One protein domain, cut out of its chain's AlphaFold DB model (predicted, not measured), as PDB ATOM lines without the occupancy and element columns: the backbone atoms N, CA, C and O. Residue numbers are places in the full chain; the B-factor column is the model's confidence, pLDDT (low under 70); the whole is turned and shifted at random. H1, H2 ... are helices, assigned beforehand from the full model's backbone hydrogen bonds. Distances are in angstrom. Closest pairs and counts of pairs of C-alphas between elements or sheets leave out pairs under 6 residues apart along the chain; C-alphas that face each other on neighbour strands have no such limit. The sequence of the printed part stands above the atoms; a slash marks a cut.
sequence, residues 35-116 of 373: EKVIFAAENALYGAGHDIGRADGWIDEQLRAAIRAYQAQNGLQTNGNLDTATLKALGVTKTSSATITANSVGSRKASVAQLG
ATOM      1  N   GLU A  35     -15.535  21.406  53.721       93.56
ATOM      2  CA  GLU A  35     -14.487  20.573  53.121       93.56
ATOM      3  C   GLU A  35     -14.771  19.084  53.353       93.56
ATOM      4  O   GLU A  35     -14.659  18.279  52.432       93.56
ATOM      5  N   LYS A  36     -15.211  18.711  54.567       93.94
ATOM      6  CA  LYS A  36     -15.562  17.322  54.918       93.94
ATOM      7  C   LYS A  36     -16.796  16.840  54.154       93.94
ATOM      8  O   LYS A  36     -16.865  15.674  53.774       93.94
ATOM      9  N   VAL A  37     -17.754  17.736  53.907       94.94
ATOM     10  CA  VAL A  37     -18.964  17.441  53.124       94.94
ATOM     11  C   VAL A  37     -18.636  17.317  51.637       94.94
ATOM     12  O   VAL A  37     -19.127  16.396  50.991       94.94
ATOM     13  N   ILE A  38     -17.795  18.209  51.102       95.75
ATOM     14  CA  ILE A  38     -17.313  18.146  49.716       95.75
ATOM     15  C   ILE A  38     -16.557  16.827  49.508       95.75
ATOM     16  O   ILE A  38     -16.896  16.086  48.593       95.75
ATOM     17  N   PHE A  39     -15.642  16.469  50.413       95.88
ATOM     18  CA  PHE A  39     -14.913  15.198  50.364       95.88
ATOM     19  C   PHE A  39     -15.833  13.970  50.437       95.88
ATOM     20  O   PHE A  39     -15.662  13.012  49.681       95.88
ATOM     21  N   ALA A  40     -16.853  13.985  51.298       95.88
ATOM     22  CA  ALA A  40     -17.848  12.913  51.336       95.88
ATOM     23  C   ALA A  40     -18.651  12.817  50.021       95.88
ATOM     24  O   ALA A  40     -18.893  11.714  49.530       95.88
ATOM     25  N   ALA A  41     -19.013  13.955  49.418       96.75
ATOM     26  CA  ALA A  41     -19.713  14.006  48.135       96.75
ATOM     27  C   ALA A  41     -18.834  13.546  46.958       96.75
ATOM     28  O   ALA A  41     -19.325  12.813  46.105       96.75
ATOM     29  N   GLU A  42     -17.546  13.908  46.931       97.38
ATOM     30  CA  GLU A  42     -16.548  13.405  45.972       97.38
ATOM     31  C   GLU A  42     -16.497  11.867  46.005       97.38
ATOM     32  O   GLU A  42     -16.668  11.216  44.975       97.38
ATOM     33  N   ASN A  43     -16.357  11.272  47.194       97.19
ATOM     34  CA  ASN A  43     -16.316   9.815  47.354       97.19
ATOM     35  C   ASN A  43     -17.644   9.134  46.962       97.19
ATOM     36  O   ASN A  43     -17.626   8.079  46.327       97.19
ATOM     37  N   ALA A  44     -18.793   9.735  47.288       97.06
ATOM     38  CA  ALA A  44     -20.104   9.215  46.892       97.06
ATOM     39  C   ALA A  44     -20.323   9.272  45.366       97.06
ATOM     40  O   ALA A  44     -20.821   8.315  44.775       97.06
ATOM     41  N   LEU A  45     -19.904  10.361  44.712       97.38
ATOM     42  CA  LEU A  45     -19.952  10.520  43.254       97.38
ATOM     43  C   LEU A  45     -19.016   9.539  42.538       97.38
ATOM     44  O   LEU A  45     -19.423   8.931  41.547       97.38
ATOM     45  N   TYR A  46     -17.808   9.323  43.068       96.88
ATOM     46  CA  TYR A  46     -16.887   8.292  42.586       96.88
ATOM     47  C   TYR A  46     -17.508   6.890  42.689       96.88
ATOM     48  O   TYR A  46     -17.518   6.141  41.713       96.88
ATOM     49  N   GLY A  47     -18.118   6.559  43.835       95.75
ATOM     50  CA  GLY A  47     -18.859   5.306  44.027       95.75
ATOM     51  C   GLY A  47     -20.070   5.146  43.097       95.75
ATOM     52  O   GLY A  47     -20.402   4.028  42.713       95.75
ATOM     53  N   ALA A  48     -20.688   6.253  42.677       94.75
ATOM     54  CA  ALA A  48     -21.753   6.288  41.671       94.75
ATOM     55  C   ALA A  48     -21.241   6.249  40.210       94.75
ATOM     56  O   ALA A  48     -22.046   6.315  39.282       94.75
ATOM     57  N   GLY A  49     -19.926   6.128  39.987       96.31
ATOM     58  CA  GLY A  49     -19.322   5.992  38.657       96.31
ATOM     59  C   GLY A  49     -19.039   7.312  37.930       96.31
ATOM     60  O   GLY A  49     -18.889   7.307  36.708       96.31
ATOM     61  N   HIS A  50     -18.969   8.436  38.647       96.94
ATOM     62  CA  HIS A  50     -18.582   9.732  38.083       96.94
ATOM     63  C   HIS A  50     -17.085  10.013  38.270       96.94
ATOM     64  O   HIS A  50     -16.523   9.752  39.333       96.94
ATOM     65  N   ASP A  51     -16.450  10.616  37.262       95.44
ATOM     66  CA  ASP A  51     -15.093  11.153  37.395       95.44
ATOM     67  C   ASP A  51     -15.117  12.455  38.211       95.44
ATOM     68  O   ASP A  51     -15.687  13.456  37.778       95.44
ATOM     69  N   ILE A  52     -14.504  12.419  39.394       94.56
ATOM     70  CA  ILE A  52     -14.351  13.557  40.315       94.56
ATOM     71  C   ILE A  52     -12.911  14.085  40.369       94.56
ATOM     72  O   ILE A  52     -12.596  14.921  41.212       94.56
ATOM     73  N   GLY A  53     -12.013  13.586  39.514       92.19
ATOM     74  CA  GLY A  53     -10.587  13.889  39.580       92.19
ATOM     75  C   GLY A  53      -9.940  13.317  40.845       92.19
ATOM     76  O   GLY A  53      -9.656  12.123  40.927       92.19
ATOM     77  N   ARG A  54      -9.686  14.167  41.844       92.12
ATOM     78  CA  ARG A  54      -9.094  13.766  43.129       92.12
ATOM     79  C   ARG A  54      -9.990  14.209  44.274       92.12
ATOM     80  O   ARG A  54     -10.290  15.390  44.379       92.12
ATOM     81  N   ALA A  55     -10.310  13.278  45.171       94.31
ATOM     82  CA  ALA A  55     -11.003  13.602  46.407       94.31
ATOM     83  C   ALA A  55     -10.074  14.424  47.325       94.31
ATOM     84  O   ALA A  55      -9.198  13.869  47.995       94.31
ATOM     85  N   ASP A  56     -10.204  15.751  47.289       93.81
ATOM     86  CA  ASP A  56      -9.431  16.689  48.104       93.81
ATOM     87  C   ASP A  56     -10.263  17.777  48.812       93.81
ATOM     88  O   ASP A  56      -9.701  18.691  49.425       93.81
ATOM     89  N   GLY A  57     -11.595  17.634  48.818       94.50
ATOM     90  CA  GLY A  57     -12.522  18.560  49.476       94.50
ATOM     91  C   GLY A  57     -12.514  19.947  48.845       94.50
ATOM     92  O   GLY A  57     -12.666  20.951  49.549       94.50
ATOM     93  N   TRP A  58     -12.282  20.013  47.534       96.31
ATOM     94  CA  TRP A  58     -12.154  21.254  46.781       96.31
ATOM     95  C   TRP A  58     -13.018  21.192  45.527       96.31
ATOM     96  O   TRP A  58     -12.752  20.444  44.590       96.31
ATOM     97  N   ILE A  59     -14.019  22.065  45.472       96.44
ATOM     98  CA  ILE A  59     -14.864  22.235  44.298       96.44
ATOM     99  C   ILE A  59     -14.031  22.849  43.171       96.44
ATOM    100  O   ILE A  59     -13.743  24.051  43.166       96.44
ATOM    101  N   ASP A  60     -13.669  22.007  42.207       96.06
ATOM    102  CA  ASP A  60     -13.192  22.387  40.882       96.06
ATOM    103  C   ASP A  60     -14.254  22.117  39.800       96.06
ATOM    104  O   ASP A  60     -15.393  21.742  40.095       96.06
ATOM    105  N   GLU A  61     -13.910  22.356  38.532       96.50
ATOM    106  CA  GLU A  61     -14.858  22.175  37.428       96.50
ATOM    107  C   GLU A  61     -15.092  20.697  37.068       96.50
ATOM    108  O   GLU A  61     -16.162  20.380  36.550       96.50
ATOM    109  N   GLN A  62     -14.166  19.778  37.390       97.19
ATOM    110  CA  GLN A  62     -14.392  18.338  37.197       97.19
ATOM    111  C   GLN A  62     -15.460  17.849  38.177       97.19
ATOM    112  O   GLN A  62     -16.475  17.294  37.752       97.19
ATOM    113  N   LEU A  63     -15.312  18.166  39.469       97.69
ATOM    114  CA  LEU A  63     -16.336  17.875  40.470       97.69
ATOM    115  C   LEU A  63     -17.662  18.569  40.128       97.69
ATOM    116  O   LEU A  63     -18.728  17.965  40.237       97.69
ATOM    117  N   ARG A  64     -17.629  19.822  39.657       97.75
ATOM    118  CA  ARG A  64     -18.849  20.539  39.256       97.75
ATOM    119  C   ARG A  64     -19.551  19.879  38.067       97.75
ATOM    120  O   ARG A  64     -20.780  19.785  38.066       97.75
ATOM    121  N   ALA A  65     -18.804  19.381  37.083       98.19
ATOM    122  CA  ALA A  65     -19.345  18.595  35.977       98.19
ATOM    123  C   ALA A  65     -19.929  17.254  36.460       98.19
ATOM    124  O   ALA A  65     -21.042  16.907  36.060       98.19
ATOM    125  N   ALA A  66     -19.248  16.552  37.372       98.12
ATOM    126  CA  ALA A  66     -19.744  15.327  38.001       98.12
ATOM    127  C   ALA A  66     -21.069  15.552  38.746       98.12
ATOM    128  O   ALA A  66     -22.025  14.807  38.524       98.12
ATOM    129  N   ILE A  67     -21.168  16.621  39.547       98.25
ATOM    130  CA  ILE A  67     -22.403  17.005  40.248       98.25
ATOM    131  C   ILE A  67     -23.531  17.265  39.243       98.25
ATOM    132  O   ILE A  67     -24.612  16.701  39.403       98.25
ATOM    133  N   ARG A  68     -23.300  18.055  38.181       98.50
ATOM    134  CA  ARG A  68     -24.320  18.297  37.137       98.50
ATOM    135  C   ARG A  68     -24.767  16.986  36.477       98.50
ATOM    136  O   ARG A  68     -25.963  16.756  36.318       98.50
ATOM    137  N   ALA A  69     -23.828  16.108  36.130       98.12
ATOM    138  CA  ALA A  69     -24.132  14.814  35.521       98.12
ATOM    139  C   ALA A  69     -24.946  13.905  36.458       98.12
ATOM    140  O   ALA A  69     -25.865  13.226  36.000       98.12
ATOM    141  N   TYR A  70     -24.635  13.896  37.757       97.88
ATOM    142  CA  TYR A  70     -25.372  13.139  38.769       97.88
ATOM    143  C   TYR A  70     -26.777  13.712  38.989       97.88
ATOM    144  O   TYR A  70     -27.755  12.965  39.030       97.88
ATOM    145  N   GLN A  71     -26.900  15.040  39.070       98.06
ATOM    146  CA  GLN A  71     -28.182  15.730  39.204       98.06
ATOM    147  C   GLN A  71     -29.108  15.416  38.024       98.06
ATOM    148  O   GLN A  71     -30.242  14.993  38.240       98.06
ATOM    149  N   ALA A  72     -28.605  15.528  36.790       98.06
ATOM    150  CA  ALA A  72     -29.366  15.216  35.583       98.06
ATOM    151  C   ALA A  72     -29.821  13.746  35.531       98.06
ATOM    152  O   ALA A  72     -30.952  13.463  35.142       98.06
ATOM    153  N   GLN A  73     -28.970  12.804  35.956       96.88
ATOM    154  CA  GLN A  73     -29.307  11.374  35.988       96.88
ATOM    155  C   GLN A  73     -30.349  11.012  37.053       96.88
ATOM    156  O   GLN A  73     -31.138  10.094  36.837       96.88
ATOM    157  N   ASN A  74     -30.385  11.738  38.173       95.75
ATOM    158  CA  ASN A  74     -31.303  11.479  39.288       95.75
ATOM    159  C   ASN A  74     -32.527  12.419  39.315       95.75
ATOM    160  O   ASN A  74     -33.278  12.420  40.287       95.75
ATOM    161  N   GLY A  75     -32.753  13.210  38.257       96.69
ATOM    162  CA  GLY A  75     -33.913  14.106  38.148       96.69
ATOM    163  C   GLY A  75     -33.883  15.304  39.105       96.69
ATOM    164  O   GLY A  75     -34.932  15.852  39.440       96.69
ATOM    165  N   LEU A  76     -32.694  15.704  39.562       96.75
ATOM    166  CA  LEU A  76     -32.480  16.862  40.427       96.75
ATOM    167  C   LEU A  76     -32.225  18.130  39.595       96.75
ATOM    168  O   LEU A  76     -31.834  18.071  38.427       96.75
ATOM    169  N   GLN A  77     -32.380  19.300  40.222       97.19
ATOM    170  CA  GLN A  77     -32.018  20.575  39.603       97.19
ATOM    171  C   GLN A  77     -30.534  20.563  39.205       97.19
ATOM    172  O   GLN A  77     -29.654  20.493  40.055       97.19
ATOM    173  N   THR A  78     -30.256  20.638  37.903       97.75
ATOM    174  CA  THR A  78     -28.900  20.511  37.346       97.75
ATOM    175  C   THR A  78     -28.161  21.851  37.406       97.75
ATOM    176  O   THR A  78     -28.012  22.548  36.406       97.75
ATOM    177  N   ASN A  79     -27.735  22.244  38.606       96.56
ATOM    178  CA  ASN A  79     -27.049  23.515  38.874       96.56
ATOM    179  C   ASN A  79     -25.542  23.357  39.168       96.56
ATOM    180  O   ASN A  79     -24.802  24.336  39.098       96.56
ATOM    181  N   GLY A  80     -25.061  22.142  39.453       96.81
ATOM    182  CA  GLY A  80     -23.668  21.890  39.833       96.81
ATOM    183  C   GLY A  80     -23.324  22.307  41.267       96.81
ATOM    184  O   GLY A  80     -22.154  22.553  41.551       96.81
ATOM    185  N   ASN A  81     -24.316  22.426  42.153       97.00
ATOM    186  CA  ASN A  81     -24.141  22.767  43.564       97.00
ATOM    187  C   ASN A  81     -24.480  21.582  44.478       97.00
ATOM    188  O   ASN A  81     -25.363  20.764  44.197       97.00
ATOM    189  N   LEU A  82     -23.817  21.523  45.632       96.25
ATOM    190  CA  LEU A  82     -24.140  20.563  46.685       96.25
ATOM    191  C   LEU A  82     -25.262  21.133  47.566       96.25
ATOM    192  O   LEU A  82     -25.040  21.593  48.689       96.25
ATOM    193  N   ASP A  83     -26.472  21.140  47.006       94.62
ATOM    194  CA  ASP A  83     -27.725  21.412  47.717       94.62
ATOM    195  C   ASP A  83     -28.094  20.263  48.666       94.62
ATOM    196  O   ASP A  83     -27.689  19.116  48.464       94.62
ATOM    197  N   THR A  84     -28.965  20.529  49.644       94.50
ATOM    198  CA  THR A  84     -29.510  19.506  50.557       94.50
ATOM    199  C   THR A  84     -30.143  18.323  49.813       94.50
ATOM    200  O   THR A  84     -30.004  17.184  50.250       94.50
ATOM    201  N   ALA A  85     -30.798  18.559  48.670       95.12
ATOM    202  CA  ALA A  85     -31.363  17.494  47.837       95.12
ATOM    203  C   ALA A  85     -30.275  16.614  47.192       95.12
ATOM    204  O   ALA A  85     -30.367  15.389  47.256       95.12
ATOM    205  N   THR A  86     -29.222  17.229  46.637       96.50
ATOM    206  CA  THR A  86     -28.063  16.528  46.061       96.50
ATOM    207  C   THR A  86     -27.331  15.712  47.128       96.50
ATOM    208  O   THR A  86     -27.081  14.528  46.929       96.50
ATOM    209  N   LEU A  87     -27.041  16.314  48.286       95.81
ATOM    210  CA  LEU A  87     -26.354  15.650  49.398       95.81
ATOM    211  C   LEU A  87     -27.173  14.481  49.963       95.81
ATOM    212  O   LEU A  87     -26.622  13.406  50.182       95.81
ATOM    213  N   LYS A  88     -28.496  14.648  50.110       95.00
ATOM    214  CA  LYS A  88     -29.403  13.569  50.524       95.00
ATOM    215  C   LYS A  88     -29.416  12.411  49.522       95.00
ATOM    216  O   LYS A  88     -29.391  11.262  49.949       95.00
ATOM    217  N   ALA A  89     -29.449  12.697  48.219       95.75
ATOM    218  CA  ALA A  89     -29.397  11.666  47.181       95.75
ATOM    219  C   ALA A  89     -28.055  10.906  47.187       95.75
ATOM    220  O   ALA A  89     -28.045   9.690  47.028       95.75
ATOM    221  N   LEU A  90     -26.947  11.602  47.465       95.88
ATOM    222  CA  LEU A  90     -25.611  11.017  47.648       95.88
ATOM    223  C   LEU A  90     -25.418  10.293  48.998       95.88
ATOM    224  O   LEU A  90     -24.342   9.755  49.243       95.88
ATOM    225  N   GLY A  91     -26.409  10.301  49.897       95.00
ATOM    226  CA  GLY A  91     -26.289   9.724  51.244       95.00
ATOM    227  C   GLY A  91     -25.363  10.498  52.195       95.00
ATOM    228  O   GLY A  91     -25.012   9.990  53.259       95.00
ATOM    229  N   VAL A  92     -24.966  11.724  51.843       93.81
ATOM    230  CA  VAL A  92     -24.046  12.555  52.632       93.81
ATOM    231  C   VAL A  92     -24.820  13.336  53.691       93.81
ATOM    232  O   VAL A  92     -25.658  14.186  53.380       93.81
ATOM    233  N   THR A  93     -24.519  13.082  54.962       88.19
ATOM    234  CA  THR A  93     -25.111  13.814  56.086       88.19
ATOM    235  C   THR A  93     -24.412  15.157  56.304       88.19
ATOM    236  O   THR A  93     -23.187  15.268  56.283       88.19
ATOM    237  N   LYS A  94     -25.206  16.209  56.533       85.62
ATOM    238  CA  LYS A  94     -24.723  17.556  56.852       85.62
ATOM    239  C   LYS A  94     -25.631  18.193  57.900       85.62
ATOM    240  O   LYS A  94     -26.844  18.228  57.724       85.62
ATOM    241  N   THR A  95     -25.043  18.730  58.968       80.81
ATOM    242  CA  THR A  95     -25.781  19.336  60.094       80.81
ATOM    243  C   THR A  95     -26.505  20.635  59.718       80.81
ATOM    244  O   THR A  95     -27.473  21.010  60.371       80.81
ATOM    245  N   SER A  96     -26.066  21.333  58.665       77.94
ATOM    246  CA  SER A  96     -26.682  22.573  58.178       77.94
ATOM    247  C   SER A  96     -27.234  22.428  56.756       77.94
ATOM    248  O   SER A  96     -26.526  22.017  55.840       77.94
ATOM    249  N   SER A  97     -28.484  22.850  56.539       77.50
ATOM    250  CA  SER A  97     -29.162  22.816  55.226       77.50
ATOM    251  C   SER A  97     -28.698  23.914  54.246       77.50
ATOM    252  O   SER A  97     -29.421  24.276  53.320       77.50
ATOM    253  N   ALA A  98     -27.513  24.492  54.453       86.88
ATOM    254  CA  ALA A  98     -26.954  25.480  53.537       86.88
ATOM    255  C   ALA A  98     -26.365  24.779  52.304       86.88
ATOM    256  O   ALA A  98     -25.530  23.883  52.451       86.88
ATOM    257  N   THR A  99     -26.743  25.212  51.102       93.25
ATOM    258  CA  THR A  99     -26.091  24.793  49.852       93.25
ATOM    259  C   THR A  99     -24.601  25.128  49.878       93.25
ATOM    260  O   THR A  99     -24.218  26.222  50.293       93.25
ATOM    261  N   ILE A 100     -23.756  24.215  49.392       93.94
ATOM    262  CA  ILE A 100     -22.347  24.515  49.103       93.94
ATOM    263  C   ILE A 100     -22.218  24.814  47.606       93.94
ATOM    264  O   ILE A 100     -22.378  23.927  46.767       93.94
ATOM    265  N   THR A 101     -21.959  26.080  47.278       95.69
ATOM    266  CA  THR A 101     -21.761  26.566  45.899       95.69
ATOM    267  C   THR A 101     -20.286  26.771  45.545       95.69
ATOM    268  O   THR A 101     -19.918  26.670  44.374       95.69
ATOM    269  N   ALA A 102     -19.443  27.052  46.541       94.31
ATOM    270  CA  ALA A 102     -18.043  27.441  46.398       94.31
ATOM    271  C   ALA A 102     -17.193  26.938  47.578       94.31
ATOM    272  O   ALA A 102     -17.727  26.476  48.588       94.31
ATOM    273  N   ASN A 103     -15.873  27.046  47.438       94.94
ATOM    274  CA  ASN A 103     -14.914  26.673  48.474       94.94
ATOM    275  C   ASN A 103     -14.930  27.673  49.637       94.94
ATOM    276  O   ASN A 103     -14.979  28.884  49.435       94.94
ATOM    277  N   SER A 104     -14.857  27.143  50.853       91.69
ATOM    278  CA  SER A 104     -14.720  27.865  52.126       91.69
ATOM    279  C   SER A 104     -13.343  28.488  52.336       91.69
ATOM    280  O   SER A 104     -13.222  29.507  53.012       91.69
ATOM    281  N   VAL A 105     -12.305  27.877  51.764       92.38
ATOM    282  CA  VAL A 105     -10.913  28.312  51.900       92.38
ATOM    283  C   VAL A 105     -10.306  28.755  50.577       92.38
ATOM    284  O   VAL A 105     -10.740  28.365  49.499       92.38
ATOM    285  N   GLY A 106      -9.267  29.589  50.661       93.50
ATOM    286  CA  GLY A 106      -8.642  30.219  49.494       93.50
ATOM    287  C   GLY A 106      -7.700  29.326  48.678       93.50
ATOM    288  O   GLY A 106      -7.175  29.782  47.668       93.50
ATOM    289  N   SER A 107      -7.430  28.080  49.091       94.50
ATOM    290  CA  SER A 107      -6.604  27.161  48.295       94.50
ATOM    291  C   SER A 107      -6.892  25.688  48.572       94.50
ATOM    292  O   SER A 107      -7.114  25.292  49.714       94.50
ATOM    293  N   ARG A 108      -6.756  24.855  47.537       94.44
ATOM    294  CA  ARG A 108      -6.843  23.387  47.615       94.44
ATOM    295  C   ARG A 108      -5.911  22.781  48.672       94.44
ATOM    296  O   ARG A 108      -6.275  21.831  49.352       94.44
ATOM    297  N   LYS A 109      -4.720  23.362  48.870       94.31
ATOM    298  CA  LYS A 109      -3.787  22.932  49.927       94.31
ATOM    299  C   LYS A 109      -4.354  23.159  51.338       94.31
ATOM    300  O   LYS A 109      -4.039  22.376  52.229       94.31
ATOM    301  N   ALA A 110      -5.169  24.197  51.537       93.25
ATOM    302  CA  ALA A 110      -5.848  24.444  52.808       93.25
ATOM    303  C   ALA A 110      -6.975  23.426  53.053       93.25
ATOM    304  O   ALA A 110      -6.971  22.820  54.123       93.25
ATOM    305  N   SER A 111      -7.826  23.133  52.053       94.00
ATOM    306  CA  SER A 111      -8.870  22.094  52.175       94.00
ATOM    307  C   SER A 111      -8.277  20.757  52.612       94.00
ATOM    308  O   SER A 111      -8.704  20.158  53.596       94.00
ATOM    309  N   VAL A 112      -7.208  20.333  51.935       93.38
ATOM    310  CA  VAL A 112      -6.496  19.088  52.244       93.38
ATOM    311  C   VAL A 112      -5.922  19.087  53.668       93.38
ATOM    312  O   VAL A 112      -6.003  18.075  54.363       93.38
ATOM    313  N   ALA A 113      -5.410  20.228  54.141       92.12
ATOM    314  CA  ALA A 113      -4.928  20.371  55.512       92.12
ATOM    315  C   ALA A 113      -6.060  20.287  56.559       92.12
ATOM    316  O   ALA A 113      -5.877  19.625  57.580       92.12
ATOM    317  N   GLN A 114      -7.238  20.874  56.310       90.94
ATOM    318  CA  GLN A 114      -8.421  20.768  57.193       90.94
ATOM    319  C   GLN A 114      -9.046  19.366  57.210       90.94
ATOM    320  O   GLN A 114      -9.635  18.935  58.208       90.94
ATOM    321  N   LEU A 115      -8.897  18.618  56.116       91.88
ATOM    322  CA  LEU A 115      -9.240  17.200  56.066       91.88
ATOM    323  C   LEU A 115      -8.254  16.321  56.854       91.88
ATOM    324  O   LEU A 115      -8.561  15.158  57.101       91.88
ATOM    325  N   GLY A 116      -7.092  16.848  57.263       89.56
ATOM    326  CA  GLY A 116      -6.021  16.059  57.882       89.56
ATOM    327  C   GLY A 116      -5.359  15.074  56.912       89.56
ATOM    328  O   GLY A 116      -4.575  14.224  57.330       89.56
TER     329      GLY A 116
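This is residues 35 to 116 of the 373 residues of the protein "Peptidoglycan-binding domain 1 protein-like protein" of Marinobacter adhaerens (strain DSM 23420 / HP15) (UniProt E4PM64). Two helices of 13 residues, H1 and H2, cross at a steep angle and make the core, with the short helix H3 close to both and the short helix H4 at one end of the long axis, by the first residue of H1. Long loops join these parts: residues 48 to 60 fold back beside H1, and residues 90 to 107 make a wide loop from H3 to H4. The printed part has 82 residues with four named helices, in the order H1, H2, H3, H4, and no named strand. The class is all helix, with 39 of the 82 residues, under half, in named elements. The whole is compact, with a radius of gyration of the C-alphas of 11.6 A and spans of 34 by 26 by 19 A.

H1, residues 35 to 47, touches H2, residues 61 to 73, with residues 42 to 45 alone. Their closest C-alphas, of Glu 42 and Leu 63, are 7.1 A apart, and the helices run the same way at a steep tilt of 58 degrees. H3, residues 84 to 89, is close to H1 but not clearly touching; the closest C-alphas, of Ala 41 and Leu 87, are 7.0 A apart. H4, residues 108 to 114, is close to H1 but not clearly touching, with the closest C-alphas, of Glu 35 and Ser 111, 5.9 A apart. H4 is apart from H2 and H3. In H1, H2, H3 and H4 every O i to N i+4 pair is within hydrogen-bond range.

H1 begins at C-alpha 35 (-14.487, 20.573, 53.121) and is 18.3 A long; H2 is 18.1 A. H4 ends at C-alpha 114 (-8.421, 20.768, 57.193).

The C-alphas farthest apart, of Gly 75 and Ala 113, are 34.4 A apart. The printed part has no cut, and no printed residue is under 70 in pLDDT.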